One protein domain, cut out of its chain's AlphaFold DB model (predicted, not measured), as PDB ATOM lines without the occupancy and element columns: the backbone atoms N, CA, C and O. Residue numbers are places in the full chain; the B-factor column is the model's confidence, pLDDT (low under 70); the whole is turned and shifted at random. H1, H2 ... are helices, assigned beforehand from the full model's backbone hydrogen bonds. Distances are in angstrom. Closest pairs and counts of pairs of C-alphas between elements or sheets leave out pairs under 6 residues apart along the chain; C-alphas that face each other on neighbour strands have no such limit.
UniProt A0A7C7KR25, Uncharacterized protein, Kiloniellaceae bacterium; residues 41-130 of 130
ATOM      1  N   MET A  41     213.260 225.762 150.284       93.25
ATOM      2  CA  MET A  41     212.842 227.126 149.957       93.25
ATOM      3  C   MET A  41     211.529 227.136 149.181       93.25
ATOM      4  O   MET A  41     210.625 227.884 149.530       93.25
ATOM      5  N   GLN A  42     211.357 226.244 148.211       93.56
ATOM      6  CA  GLN A  42     210.106 226.062 147.474       93.56
ATOM      7  C   GLN A  42     208.954 225.680 148.415       93.56
ATOM      8  O   GLN A  42     207.836 226.188 148.299       93.56
ATOM      9  N   LYS A  43     209.223 224.810 149.399       91.94
ATOM     10  CA  LYS A  43     208.256 224.440 150.447       91.94
ATOM     11  C   LYS A  43     207.928 225.614 151.368       91.94
ATOM     12  O   LYS A  43     206.764 225.798 151.719       91.94
ATOM     13  N   PHE A  44     208.926 226.410 151.742       92.88
ATOM     14  CA  PHE A  44     208.730 227.610 152.548       92.88
ATOM     15  C   PHE A  44     207.907 228.671 151.805       92.88
ATOM     16  O   PHE A  44     206.945 229.203 152.347       92.88
ATOM     17  N   GLU A  45     208.212 228.923 150.536       94.50
ATOM     18  CA  GLU A  45     207.462 229.843 149.684       94.50
ATOM     19  C   GLU A  45     206.000 229.407 149.527       94.50
ATOM     20  O   GLU A  45     205.087 230.221 149.673       94.50
ATOM     21  N   TYR A  46     205.760 228.108 149.329       92.88
ATOM     22  CA  TYR A  46     204.415 227.535 149.381       92.88
ATOM     23  C   TYR A  46     203.719 227.793 150.720       92.88
ATOM     24  O   TYR A  46     202.547 228.173 150.748       92.88
ATOM     25  N   TYR A  47     204.438 227.627 151.831       90.69
ATOM     26  CA  TYR A  47     203.905 227.864 153.169       90.69
ATOM     27  C   TYR A  47     203.503 229.329 153.397       90.69
ATOM     28  O   TYR A  47     202.446 229.572 153.975       90.69
ATOM     29  N   ILE A  48     204.258 230.303 152.870       94.06
ATOM     30  CA  ILE A  48     203.870 231.729 152.881       94.06
ATOM     31  C   ILE A  48     202.496 231.909 152.219       94.06
ATOM     32  O   ILE A  48     201.596 232.518 152.805       94.06
ATOM     33  N   GLY A  49     202.323 231.324 151.028       92.12
ATOM     34  CA  GLY A  49     201.053 231.294 150.302       92.12
ATOM     35  C   GLY A  49     199.919 230.688 151.110       92.12
ATOM     36  O   GLY A  49     198.821 231.242 151.199       92.12
ATOM     37  N   ASN A  50     200.204 229.555 151.745       88.94
ATOM     38  CA  ASN A  50     199.233 228.849 152.555       88.94
ATOM     39  C   ASN A  50     198.812 229.676 153.789       88.94
ATOM     40  O   ASN A  50     197.625 229.841 154.053       88.94
ATOM     41  N   ILE A  51     199.746 230.308 154.503       90.25
ATOM     42  CA  ILE A  51     199.389 231.205 155.612       90.25
ATOM     43  C   ILE A  51     198.542 232.377 155.108       90.25
ATOM     44  O   ILE A  51     197.544 232.719 155.744       90.25
ATOM     45  N   ALA A  52     198.884 232.975 153.962       92.31
ATOM     46  CA  ALA A  52     198.092 234.057 153.387       92.31
ATOM     47  C   ALA A  52     196.631 233.626 153.163       92.31
ATOM     48  O   ALA A  52     195.716 234.346 153.570       92.31
ATOM     49  N   GLY A  53     196.399 232.443 152.587       89.25
ATOM     50  CA  GLY A  53     195.057 231.870 152.434       89.25
ATOM     51  C   GLY A  53     194.338 231.680 153.774       89.25
ATOM     52  O   GLY A  53     193.202 232.133 153.938       89.25
ATOM     53  N   ALA A  54     195.031 231.133 154.776       86.75
ATOM     54  CA  ALA A  54     194.466 230.923 156.106       86.75
ATOM     55  C   ALA A  54     194.056 232.230 156.790       86.75
ATOM     56  O   ALA A  54     193.004 232.294 157.428       86.75
ATOM     57  N   MET A  55     194.860 233.289 156.655       89.88
ATOM     58  CA  MET A  55     194.556 234.596 157.243       89.88
ATOM     59  C   MET A  55     193.248 235.174 156.699       89.88
ATOM     60  O   MET A  55     192.504 235.797 157.458       89.88
ATOM     61  N   ASN A  56     192.931 234.929 155.423       88.50
ATOM     62  CA  ASN A  56     191.656 235.342 154.841       88.50
ATOM     63  C   ASN A  56     190.476 234.627 155.520       88.50
ATOM     64  O   ASN A  56     189.509 235.266 155.931       88.50
ATOM     65  N   VAL A  57     190.588 233.310 155.715       84.50
ATOM     66  CA  VAL A  57     189.550 232.487 156.360       84.50
ATOM     67  C   VAL A  57     189.378 232.839 157.835       84.50
ATOM     68  O   VAL A  57     188.257 232.991 158.319       84.50
ATOM     69  N   CYS A  58     190.484 233.078 158.538       86.19
ATOM     70  CA  CYS A  58     190.485 233.561 159.915       86.19
ATOM     71  C   CYS A  58     190.044 235.034 160.060       86.19
ATOM     72  O   CYS A  58     190.073 235.563 161.171       86.19
ATOM     73  N   ARG A  59     189.640 235.706 158.968       88.62
ATOM     74  CA  ARG A  59     189.208 237.117 158.927       88.62
ATOM     75  C   ARG A  59     190.269 238.110 159.420       88.62
ATOM     76  O   ARG A  59     189.949 239.211 159.863       88.62
ATOM     77  N   MET A  60     191.543 237.739 159.325       90.56
ATOM     78  CA  MET A  60     192.690 238.582 159.662       90.56
ATOM     79  C   MET A  60     193.176 239.322 158.417       90.56
ATOM     80  O   MET A  60     194.270 239.086 157.912       90.56
ATOM     81  N   TYR A  61     192.336 240.217 157.896       92.44
ATOM     82  CA  TYR A  61     192.520 240.798 156.564       92.44
ATOM     83  C   TYR A  61     193.806 241.621 156.396       92.44
ATOM     84  O   TYR A  61     194.373 241.631 155.307       92.44
ATOM     85  N   SER A  62     194.304 242.270 157.454       94.88
ATOM     86  CA  SER A  62     195.586 242.987 157.391       94.88
ATOM     87  C   SER A  62     196.765 242.027 157.214       94.88
ATOM     88  O   SER A  62     197.578 242.215 156.314       94.88
ATOM     89  N   LEU A  63     196.815 240.955 158.012       94.06
ATOM     90  CA  LEU A  63     197.827 239.904 157.876       94.06
ATOM     91  C   LEU A  63     197.695 239.178 156.539       94.06
ATOM     92  O   LEU A  63     198.705 238.890 155.905       94.06
ATOM     93  N   HIS A  64     196.464 238.932 156.081       94.19
ATOM     94  CA  HIS A  64     196.217 238.394 154.749       94.19
ATOM     95  C   HIS A  64     196.845 239.276 153.667       94.19
ATOM     96  O   HIS A  64     197.581 238.756 152.836       94.19
ATOM     97  N   ALA A  65     196.594 240.589 153.688       96.25
ATOM     98  CA  ALA A  65     197.136 241.511 152.693       96.25
ATOM     99  C   ALA A  65     198.672 241.477 152.671       96.25
ATOM    100  O   ALA A  65     199.262 241.249 151.617       96.25
ATOM    101  N   SER A  66     199.317 241.597 153.835       96.50
ATOM    102  CA  SER A  66     200.782 241.583 153.926       96.50
ATOM    103  C   SER A  66     201.398 240.245 153.506       96.50
ATOM    104  O   SER A  66     202.395 240.220 152.791       96.50
ATOM    105  N   MET A  67     200.803 239.117 153.902       95.88
ATOM    106  CA  MET A  67     201.290 237.795 153.492       95.88
ATOM    107  C   MET A  67     201.030 237.525 152.007       95.88
ATOM    108  O   MET A  67     201.852 236.904 151.332       95.88
ATOM    109  N   ARG A  68     199.912 238.022 151.466       95.06
ATOM    110  CA  ARG A  68     199.594 237.925 150.039       95.06
ATOM    111  C   ARG A  68     200.626 238.667 149.197       95.06
ATOM    112  O   ARG A  68     201.029 238.120 148.178       95.06
ATOM    113  N   GLU A  69     201.078 239.849 149.618       95.38
ATOM    114  CA  GLU A  69     202.140 240.593 148.920       95.38
ATOM    115  C   GLU A  69     203.418 239.768 148.744       95.38
ATOM    116  O   GLU A  69     204.014 239.811 147.675       95.38
ATOM    117  N   LEU A  70     203.812 238.984 149.751       94.88
ATOM    118  CA  LEU A  70     204.948 238.062 149.637       94.88
ATOM    119  C   LEU A  70     204.615 236.868 148.738       94.88
ATOM    120  O   LEU A  70     205.395 236.491 147.869       94.88
ATOM    121  N   SER A  71     203.426 236.293 148.919       94.56
ATOM    122  CA  SER A  71     202.993 235.083 148.211       94.56
ATOM    123  C   SER A  71     202.942 235.267 146.697       94.56
ATOM    124  O   SER A  71     203.219 234.331 145.954       94.56
ATOM    125  N   VAL A  72     202.576 236.463 146.225       95.06
ATOM    126  CA  VAL A  72     202.467 236.747 144.786       95.06
ATOM    127  C   VAL A  72     203.815 236.988 144.105       95.06
ATOM    128  O   VAL A  72     203.829 237.106 142.884       95.06
ATOM    129  N   LEU A  73     204.923 237.037 144.856       95.75
ATOM    130  CA  LEU A  73     206.286 237.218 144.333       95.75
ATOM    131  C   LEU A  73     207.003 235.891 144.019       95.75
ATOM    132  O   LEU A  73     208.204 235.884 143.773       95.75
ATOM    133  N   THR A  74     206.292 234.765 144.048       95.69
ATOM    134  CA  THR A  74     206.838 233.432 143.753       95.69
ATOM    135  C   THR A  74     205.751 232.524 143.176       95.69
ATOM    136  O   THR A  74     204.602 232.582 143.630       95.69
ATOM    137  N   PRO A  75     206.081 231.622 142.230       94.88
ATOM    138  CA  PRO A  75     205.111 230.651 141.730       94.88
ATOM    139  C   PRO A  75     204.638 229.681 142.826       94.88
ATOM    140  O   PRO A  75     203.481 229.246 142.824       94.88
ATOM    141  N   TYR A  76     205.501 229.369 143.796       93.88
ATOM    142  CA  TYR A  76     205.201 228.448 144.891       93.88
ATOM    143  C   TYR A  76     204.262 229.091 145.914       93.88
ATOM    144  O   TYR A  76     203.280 228.464 146.315       93.88
ATOM    145  N   GLY A  77     204.482 230.364 146.261       93.38
ATOM    146  CA  GLY A  77     203.568 231.121 147.123       93.38
ATOM    147  C   GLY A  77     202.203 231.352 146.479       93.38
ATOM    148  O   GLY A  77     201.173 231.173 147.131       93.38
ATOM    149  N   GLN A  78     202.154 231.631 145.176       93.00
ATOM    150  CA  GLN A  78     200.884 231.693 144.448       93.00
ATOM    151  C   GLN A  78     200.153 230.346 144.472       93.00
ATOM    152  O   GLN A  78     198.932 230.305 144.634       93.00
ATOM    153  N   LYS A  79     200.887 229.234 144.338       90.94
ATOM    154  CA  LYS A  79     200.314 227.893 144.460       90.94
ATOM    155  C   LYS A  79     199.765 227.636 145.866       90.94
ATOM    156  O   LYS A  79     198.603 227.260 145.967       90.94
ATOM    157  N   GLY A  80     200.519 227.926 146.925       89.06
ATOM    158  CA  GLY A  80     200.046 227.766 148.306       89.06
ATOM    159  C   GLY A  80     198.815 228.608 148.635       89.06
ATOM    160  O   GLY A  80     197.918 228.144 149.336       89.06
ATOM    161  N   LEU A  81     198.733 229.818 148.075       89.19
ATOM    162  CA  LEU A  81     197.573 230.696 148.216       89.19
ATOM    163  C   LEU A  81     196.323 230.135 147.522       89.19
ATOM    164  O   LEU A  81     195.222 230.279 148.048       89.19
ATOM    165  N   ARG A  82     196.479 229.509 146.347       87.00
ATOM    166  CA  ARG A  82     195.371 228.892 145.593       87.00
ATOM    167  C   ARG A  82     194.915 227.563 146.183       87.00
ATOM    168  O   ARG A  82     193.721 227.282 146.168       87.00
ATOM    169  N   ASP A  83     195.852 226.769 146.692       82.31
ATOM    170  CA  ASP A  83     195.568 225.453 147.276       82.31
ATOM    171  C   ASP A  83     194.782 225.568 148.595       82.31
ATOM    172  O   ASP A  83     194.176 224.602 149.060       82.31
ATOM    173  N   TRP A  84     194.705 226.777 149.156       70.19
ATOM    174  CA  TRP A  84     193.845 227.133 150.277       70.19
ATOM    175  C   TRP A  84     192.362 227.252 149.882       70.19
ATOM    176  O   TRP A  84     191.729 228.280 150.090       70.19
ATOM    177  N   GLY A  85     191.778 226.211 149.284       58.81
ATOM    178  CA  GLY A  85     190.342 226.153 148.972       58.81
ATOM    179  C   GLY A  85     189.430 226.295 150.208       58.81
ATOM    180  O   GLY A  85     189.892 226.563 151.307       58.81
ATOM    181  N   SER A  86     188.113 226.105 150.058       52.50
ATOM    182  CA  SER A  86     187.091 226.281 151.115       52.50
ATOM    183  C   SER A  86     187.225 225.296 152.295       52.50
ATOM    184  O   SER A  86     186.396 224.408 152.488       52.50
ATOM    185  N   TYR A  87     188.287 225.419 153.086       55.56
ATOM    186  CA  TYR A  87     188.521 224.614 154.274       55.56
ATOM    187  C   TYR A  87     187.641 225.162 155.404       55.56
ATOM    188  O   TYR A  87     188.047 226.017 156.193       55.56
ATOM    189  N   ASP A  88     186.418 224.638 155.498       49.69
ATOM    190  CA  ASP A  88     185.438 224.925 156.562       49.69
ATOM    191  C   ASP A  88     185.923 224.528 157.981       49.69
ATOM    192  O   ASP A  88     185.230 224.743 158.981       49.69
ATOM    193  N   GLY A  89     187.117 223.930 158.086       53.94
ATOM    194  CA  GLY A  89     187.648 223.308 159.298       53.94
ATOM    195  C   GLY A  89     188.512 224.187 160.209       53.94
ATOM    196  O   GLY A  89     188.771 223.773 161.339       53.94
ATOM    197  N   ILE A  90     188.964 225.377 159.790       60.16
ATOM    198  CA  ILE A  90     189.801 226.209 160.674       60.16
ATOM    199  C   ILE A  90     188.928 226.998 161.648       60.16
ATOM    200  O   ILE A  90     188.234 227.946 161.281       60.16
ATOM    201  N   ARG A  91     188.981 226.613 162.928       53.88
ATOM    202  CA  ARG A  91     188.313 227.307 164.034       53.88
ATOM    203  C   ARG A  91     189.264 227.514 165.213       53.88
ATOM    204  O   ARG A  91     190.077 226.651 165.537       53.88
ATOM    205  N   GLY A  92     189.105 228.645 165.902       56.81
ATOM    206  CA  GLY A  92     189.698 228.888 167.221       56.81
ATOM    207  C   GLY A  92     191.231 228.951 167.233       56.81
ATOM    208  O   GLY A  92     191.828 229.703 166.466       56.81
ATOM    209  N   ALA A  93     191.859 228.186 168.134       60.00
ATOM    210  CA  ALA A  93     193.291 228.251 168.461       60.00
ATOM    211  C   ALA A  93     194.241 228.115 167.252       60.00
ATOM    212  O   ALA A  93     195.328 228.691 167.269       60.00
ATOM    213  N   ALA A  94     193.810 227.440 166.180       75.44
ATOM    214  CA  ALA A  94     194.565 227.336 164.931       75.44
ATOM    215  C   ALA A  94     194.827 228.712 164.283       75.44
ATOM    216  O   ALA A  94     195.938 228.978 163.836       75.44
ATOM    217  N   CYS A  95     193.852 229.630 164.312       82.12
ATOM    218  CA  CYS A  95     194.031 230.989 163.795       82.12
ATOM    219  C   CYS A  95     195.067 231.785 164.603       82.12
ATOM    220  O   CYS A  95     195.815 232.571 164.031       82.12
ATOM    221  N   GLY A  96     195.137 231.573 165.923       82.94
ATOM    222  CA  GLY A  96     196.122 232.234 166.783       82.94
ATOM    223  C   GLY A  96     197.556 231.799 166.476       82.94
ATOM    224  O   GLY A  96     198.438 232.650 166.374       82.94
ATOM    225  N   GLY A  97     197.775 230.495 166.269       84.81
ATOM    226  CA  GLY A  97     199.072 229.961 165.838       84.81
ATOM    227  C   GLY A  97     199.497 230.526 164.483       84.81
ATOM    228  O   GLY A  97     200.553 231.141 164.375       84.81
ATOM    229  N   LEU A  98     198.610 230.451 163.489       86.38
ATOM    230  CA  LEU A  98     198.879 230.955 162.139       86.38
ATOM    231  C   LEU A  98     199.127 232.475 162.109       86.38
ATOM    232  O   LEU A  98     199.910 232.960 161.296       86.38
ATOM    233  N   ALA A  99     198.497 233.243 163.006       89.12
ATOM    234  CA  ALA A  99     198.767 234.674 163.150       89.12
ATOM    235  C   ALA A  99     200.174 234.958 163.691       89.12
ATOM    236  O   ALA A  99     200.794 235.948 163.299       89.12
ATOM    237  N   ASN A 100     200.670 234.127 164.611       90.81
ATOM    238  CA  ASN A 100     202.026 234.256 165.139       90.81
ATOM    239  C   ASN A 100     203.057 233.895 164.070       90.81
ATOM    240  O   ASN A 100     204.020 234.641 163.902       90.81
ATOM    241  N   ASP A 101     202.803 232.844 163.293       88.81
ATOM    242  CA  ASP A 101     203.656 232.462 162.166       88.81
ATOM    243  C   ASP A 101     203.705 233.572 161.109       88.81
ATOM    244  O   ASP A 101     204.785 233.978 160.684       88.81
ATOM    245  N   ALA A 102     202.547 234.142 160.746       91.31
ATOM    246  CA  ALA A 102     202.476 235.280 159.831       91.31
ATOM    247  C   ALA A 102     203.318 236.463 160.335       91.31
ATOM    248  O   ALA A 102     204.083 237.052 159.578       91.31
ATOM    249  N   LYS A 103     203.214 236.808 161.624       93.31
ATOM    250  CA  LYS A 103     204.001 237.897 162.223       93.31
ATOM    251  C   LYS A 103     205.497 237.597 162.241       93.31
ATOM    252  O   LYS A 103     206.277 238.511 161.997       93.31
ATOM    253  N   ALA A 104     205.892 236.355 162.518       92.69
ATOM    254  CA  ALA A 104     207.292 235.945 162.493       92.69
ATOM    255  C   ALA A 104     207.880 236.093 161.083       92.69
ATOM    256  O   ALA A 104     208.913 236.734 160.921       92.69
ATOM    257  N   ILE A 105     207.170 235.607 160.059       92.25
ATOM    258  CA  ILE A 105     207.578 235.745 158.651       92.25
ATOM    259  C   ILE A 105     207.658 237.221 158.243       92.25
ATOM    260  O   ILE A 105     208.637 237.653 157.637       92.25
ATOM    261  N   LEU A 106     206.651 238.021 158.606       94.44
ATOM    262  CA  LEU A 106     206.625 239.453 158.300       94.44
ATOM    263  C   LEU A 106     207.711 240.248 159.040       94.44
ATOM    264  O   LEU A 106     208.046 241.347 158.600       94.44
ATOM    265  N   GLY A 107     208.295 239.701 160.110       95.06
ATOM    266  CA  GLY A 107     209.469 240.278 160.767       95.06
ATOM    267  C   GLY A 107     210.693 240.363 159.849       95.06
ATOM    268  O   GLY A 107     211.489 241.287 159.981       95.06
ATOM    269  N   ASP A 108     210.796 239.461 158.870       94.06
ATOM    270  CA  ASP A 108     211.854 239.438 157.854       94.06
ATOM    271  C   ASP A 108     211.350 239.864 156.461       94.06
ATOM    272  O   ASP A 108     211.978 239.561 155.443       94.06
ATOM    273  N   ARG A 109     210.222 240.591 156.392       92.62
ATOM    274  CA  ARG A 109     209.537 240.941 155.133       92.62
ATOM    275  C   ARG A 109     210.475 241.513 154.075       92.62
ATOM    276  O   ARG A 109     210.431 241.055 152.941       92.62
ATOM    277  N   ASP A 110     211.302 242.494 154.419       95.62
ATOM    278  CA  ASP A 110     212.130 243.179 153.420       95.62
ATOM    279  C   ASP A 110     213.196 242.244 152.831       95.62
ATOM    280  O   ASP A 110     213.368 242.201 151.615       95.62
ATOM    281  N   LYS A 111     213.806 241.381 153.656       94.19
ATOM    282  CA  LYS A 111     214.736 240.341 153.178       94.19
ATOM    283  C   LYS A 111     214.041 239.353 152.247       94.19
ATOM    284  O   LYS A 111     214.622 238.937 151.249       94.19
ATOM    285  N   LEU A 112     212.806 238.971 152.574       93.75
ATOM    286  CA  LEU A 112     212.010 238.074 151.742       93.75
ATOM    287  C   LEU A 112     211.624 238.733 150.418       93.75
ATOM    288  O   LEU A 112     211.718 238.092 149.379       93.75
ATOM    289  N   VAL A 113     211.242 240.011 150.426       95.31
ATOM    290  CA  VAL A 113     210.960 240.764 149.197       95.31
ATOM    291  C   VAL A 113     212.198 240.821 148.305       95.31
ATOM    292  O   VAL A 113     212.089 240.530 147.114       95.31
ATOM    293  N   ASP A 114     213.358 241.153 148.869       95.62
ATOM    294  CA  ASP A 114     214.614 241.227 148.121       95.62
ATOM    295  C   ASP A 114     214.998 239.863 147.540       95.62
ATOM    296  O   ASP A 114     215.295 239.757 146.349       95.62
ATOM    297  N   TYR A 115     214.912 238.804 148.350       94.12
ATOM    298  CA  TYR A 115     215.148 237.428 147.920       94.12
ATOM    299  C   TYR A 115     214.231 237.018 146.760       94.12
ATOM    300  O   TYR A 115     214.707 236.566 145.716       94.12
ATOM    301  N   LEU A 116     212.917 237.201 146.919       94.88
ATOM    302  CA  LEU A 116     211.925 236.761 145.939       94.88
ATOM    303  C   LEU A 116     212.049 237.540 144.627       94.88
ATOM    304  O   LEU A 116     211.978 236.947 143.556       94.88
ATOM    305  N   ARG A 117     212.307 238.851 144.688       94.25
ATOM    306  CA  ARG A 117     212.516 239.679 143.488       94.25
ATOM    307  C   ARG A 117     213.831 239.383 142.774       94.25
ATOM    308  O   ARG A 117     213.898 239.533 141.556       94.25
ATOM    309  N   ALA A 118     214.864 238.983 143.512       94.69
ATOM    310  CA  ALA A 118     216.123 238.553 142.917       94.69
ATOM    311  C   ALA A 118     215.981 237.206 142.197       94.69
ATOM    312  O   ALA A 118     216.633 236.993 141.177       94.69
ATOM    313  N   ARG A 119     215.130 236.310 142.712       93.88
ATOM    314  CA  ARG A 119     214.968 234.947 142.189       93.88
ATOM    315  C   ARG A 119     213.900 234.812 141.110       93.88
ATOM    316  O   ARG A 119     214.068 234.010 140.197       93.88
ATOM    317  N   TYR A 120     212.817 235.576 141.200       95.25
ATOM    318  CA  TYR A 120     211.669 235.430 140.313       95.25
ATOM    319  C   TYR A 120     211.407 236.691 139.489       95.25
ATOM    320  O   TYR A 120     211.627 237.829 139.913       95.25
ATOM    321  N   ASP A 121     210.914 236.480 138.277       93.56
ATOM    322  CA  ASP A 121     210.253 237.497 137.478       93.56
ATOM    323  C   ASP A 121     208.750 237.220 137.477       93.56
ATOM    324  O   ASP A 121     208.311 236.193 136.970       93.56
ATOM    325  N   CYS A 122     207.975 238.127 138.071       89.44
ATOM    326  CA  CYS A 122     206.519 238.014 138.190       89.44
ATOM    327  C   CYS A 122     205.766 238.975 137.255       89.44
ATOM    328  O   CYS A 122     204.639 239.396 137.544       89.44
ATOM    329  N   THR A 123     206.398 239.388 136.155       84.56
ATOM    330  CA  THR A 123     205.789 240.299 135.183       84.56
ATOM    331  C   THR A 123     204.643 239.598 134.447       84.56
ATOM    332  O   THR A 123     204.853 238.615 133.747       84.56
ATOM    333  N   GLY A 124     203.417 240.117 134.577       72.25
ATOM    334  CA  GLY A 124     202.232 239.559 133.905       72.25
ATOM    335  C   GLY A 124     201.366 238.627 134.762       72.25
ATOM    336  O   GLY A 124     200.411 238.058 134.245       72.25
ATOM    337  N   GLY A 125     201.644 238.510 136.063       75.19
ATOM    338  CA  GLY A 125     200.818 237.756 137.016       75.19
ATOM    339  C   GLY A 125     201.292 236.324 137.254       75.19
ATOM    340  O   GLY A 125     201.102 235.811 138.355       75.19
ATOM    341  N   ASP A 126     201.985 235.731 136.287       84.12
ATOM    342  CA  ASP A 126     202.734 234.491 136.473       84.12
ATOM    343  C   ASP A 126     204.169 234.802 136.909       84.12
ATOM    344  O   ASP A 126     204.768 235.776 136.455       84.12
ATOM    345  N   CYS A 127     204.715 233.971 137.798       89.88
ATOM    346  CA  CYS A 127     206.099 234.071 138.250       89.88
ATOM    347  C   CYS A 127     206.956 232.963 137.642       89.88
ATOM    348  O   CYS A 127     206.585 231.789 137.693       89.88
ATOM    349  N   ILE A 128     208.125 233.330 137.127       91.00
ATOM    350  CA  ILE A 128     209.104 232.414 136.536       91.00
ATOM    351  C   ILE A 128     210.446 232.617 137.244       91.00
ATOM    352  O   ILE A 128     210.790 233.737 137.615       91.00
ATOM    353  N   GLU A 129     211.186 231.536 137.478       88.56
ATOM    354  CA  GLU A 129     212.542 231.599 138.037       88.56
ATOM    355  C   GLU A 129     213.515 232.206 137.011       88.56
ATOM    356  O   GLU A 129     213.413 231.914 135.817       88.56
ATOM    357  N   ARG A 130     214.396 233.099 137.473       85.69
ATOM    358  CA  ARG A 130     215.382 233.813 136.648       85.69
ATOM    359  C   ARG A 130     216.631 232.981 136.368       85.69
ATOM    360  O   ARG A 130     217.037 232.197 137.253       85.69
TER     361      ARG A 130
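AT A GLANCE: This is residues 41 to 130 of the 130 residues of an uncharacterized protein of Kiloniellaceae bacterium (UniProt A0A7C7KR25). Three helices, H1, H2 and H3, make a core in which their centres form a triangle, and H4 crosses H1 and H2 on the side away from H3. H4 and H5 together make an arc with a corner at Asp 108, and H5 leads into a small end piece, residues 120 to 130, in which the backbone folds back on itself. The printed part has 90 residues, with five named helices in the order H1, H2, H3, H4, H5 and no named strand; the class is all helix. The whole is compact, with a radius of gyration of the C-alphas of 12.6 A, yet elongated in outline, with spans of 40 by 26 by 20 A.

HOW THE PARTS SIT: H1, residues 41 to 57, and H2, residues 61 to 71, are a helical hairpin: they touch and run opposite ways at a shallow tilt of 23 degrees. Their closest C-alphas are those of Gly 49 and Ser 71, 4.7 A apart. H3, residues 75 to 83, touches H1 with 33 pairs of C-alphas within 8 A, the closest being those of Gly 49 and Gly 77 at 4.1 A. H1 and H3 run the same way at a tilt of 36 degrees, only just steep. H2 and H3 are a helical hairpin too, running opposite ways at a steep tilt of 40 degrees; their closest C-alphas, those of Ser 71 and Gly 77, are 4.1 A apart. H4, residues 93 to 107, is apart from H3. H1 touches H4 with residues 48 to 55 alone, and the closest C-alphas are those of Ile 51 and Leu 98, 6.6 A apart; the two run opposite ways at a steep tilt of 53 degrees. H4 also touches H2, the same way at a steep tilt of 53 degrees, where the C-alphas of Leu 63 and Ala 102 come closest at 6.8 A. H5, residues 109 to 119, meets H4 only through their link and is apart from H1 and H3. H5 and H2 only just touch, with 3 pairs of C-alphas within 8 A, the closest being those of Leu 70 and Val 113 at 6.6 A; they run the same way at a shallow tilt of 29 degrees. H2 is the hub, touching four other helices, and the helix packing is mostly crossed, though only just. Every O i to N i+4 pair is within hydrogen-bond range in H1, H3, H4 and H5, and 6 of 7 are in H2. After H5, residues 120 to 121 pair antiparallel with residues 128 to 129.

IN THESE COORDINATES: H1 begins at C-alpha 41, at (212.842, 227.126, 149.957), and its 17 residues measure 24.7 A from first to last C-alpha. H2 measures 14.6 A over 11 residues, and H3 12.2 A over 9. H4 begins at C-alpha 93, at (193.291, 228.251, 168.461), and measures 21.6 A over 15 residues. H5 measures 15.3 A over 11 residues and ends at C-alpha 119, at (214.968, 234.947, 142.189).

THE WHOLE: The two C-alphas farthest apart are those of Gly 92 and Arg 130, at 40.2 A, while the first and last printed C-alphas, those of Met 41 and Arg 130, are 15.1 A apart. The printed part has no cut, and Arg 130 is the chain's last residue. The links H1 to H2, H2 to H3 and H4 to H5 are tight; the link H3 to H4, with 9 residues, is short, and no link is long. The mean pLDDT of the printed part is 87.2, and the model's confidence is low, under 70, at residues 85 to 93, of which 93 belongs to H4.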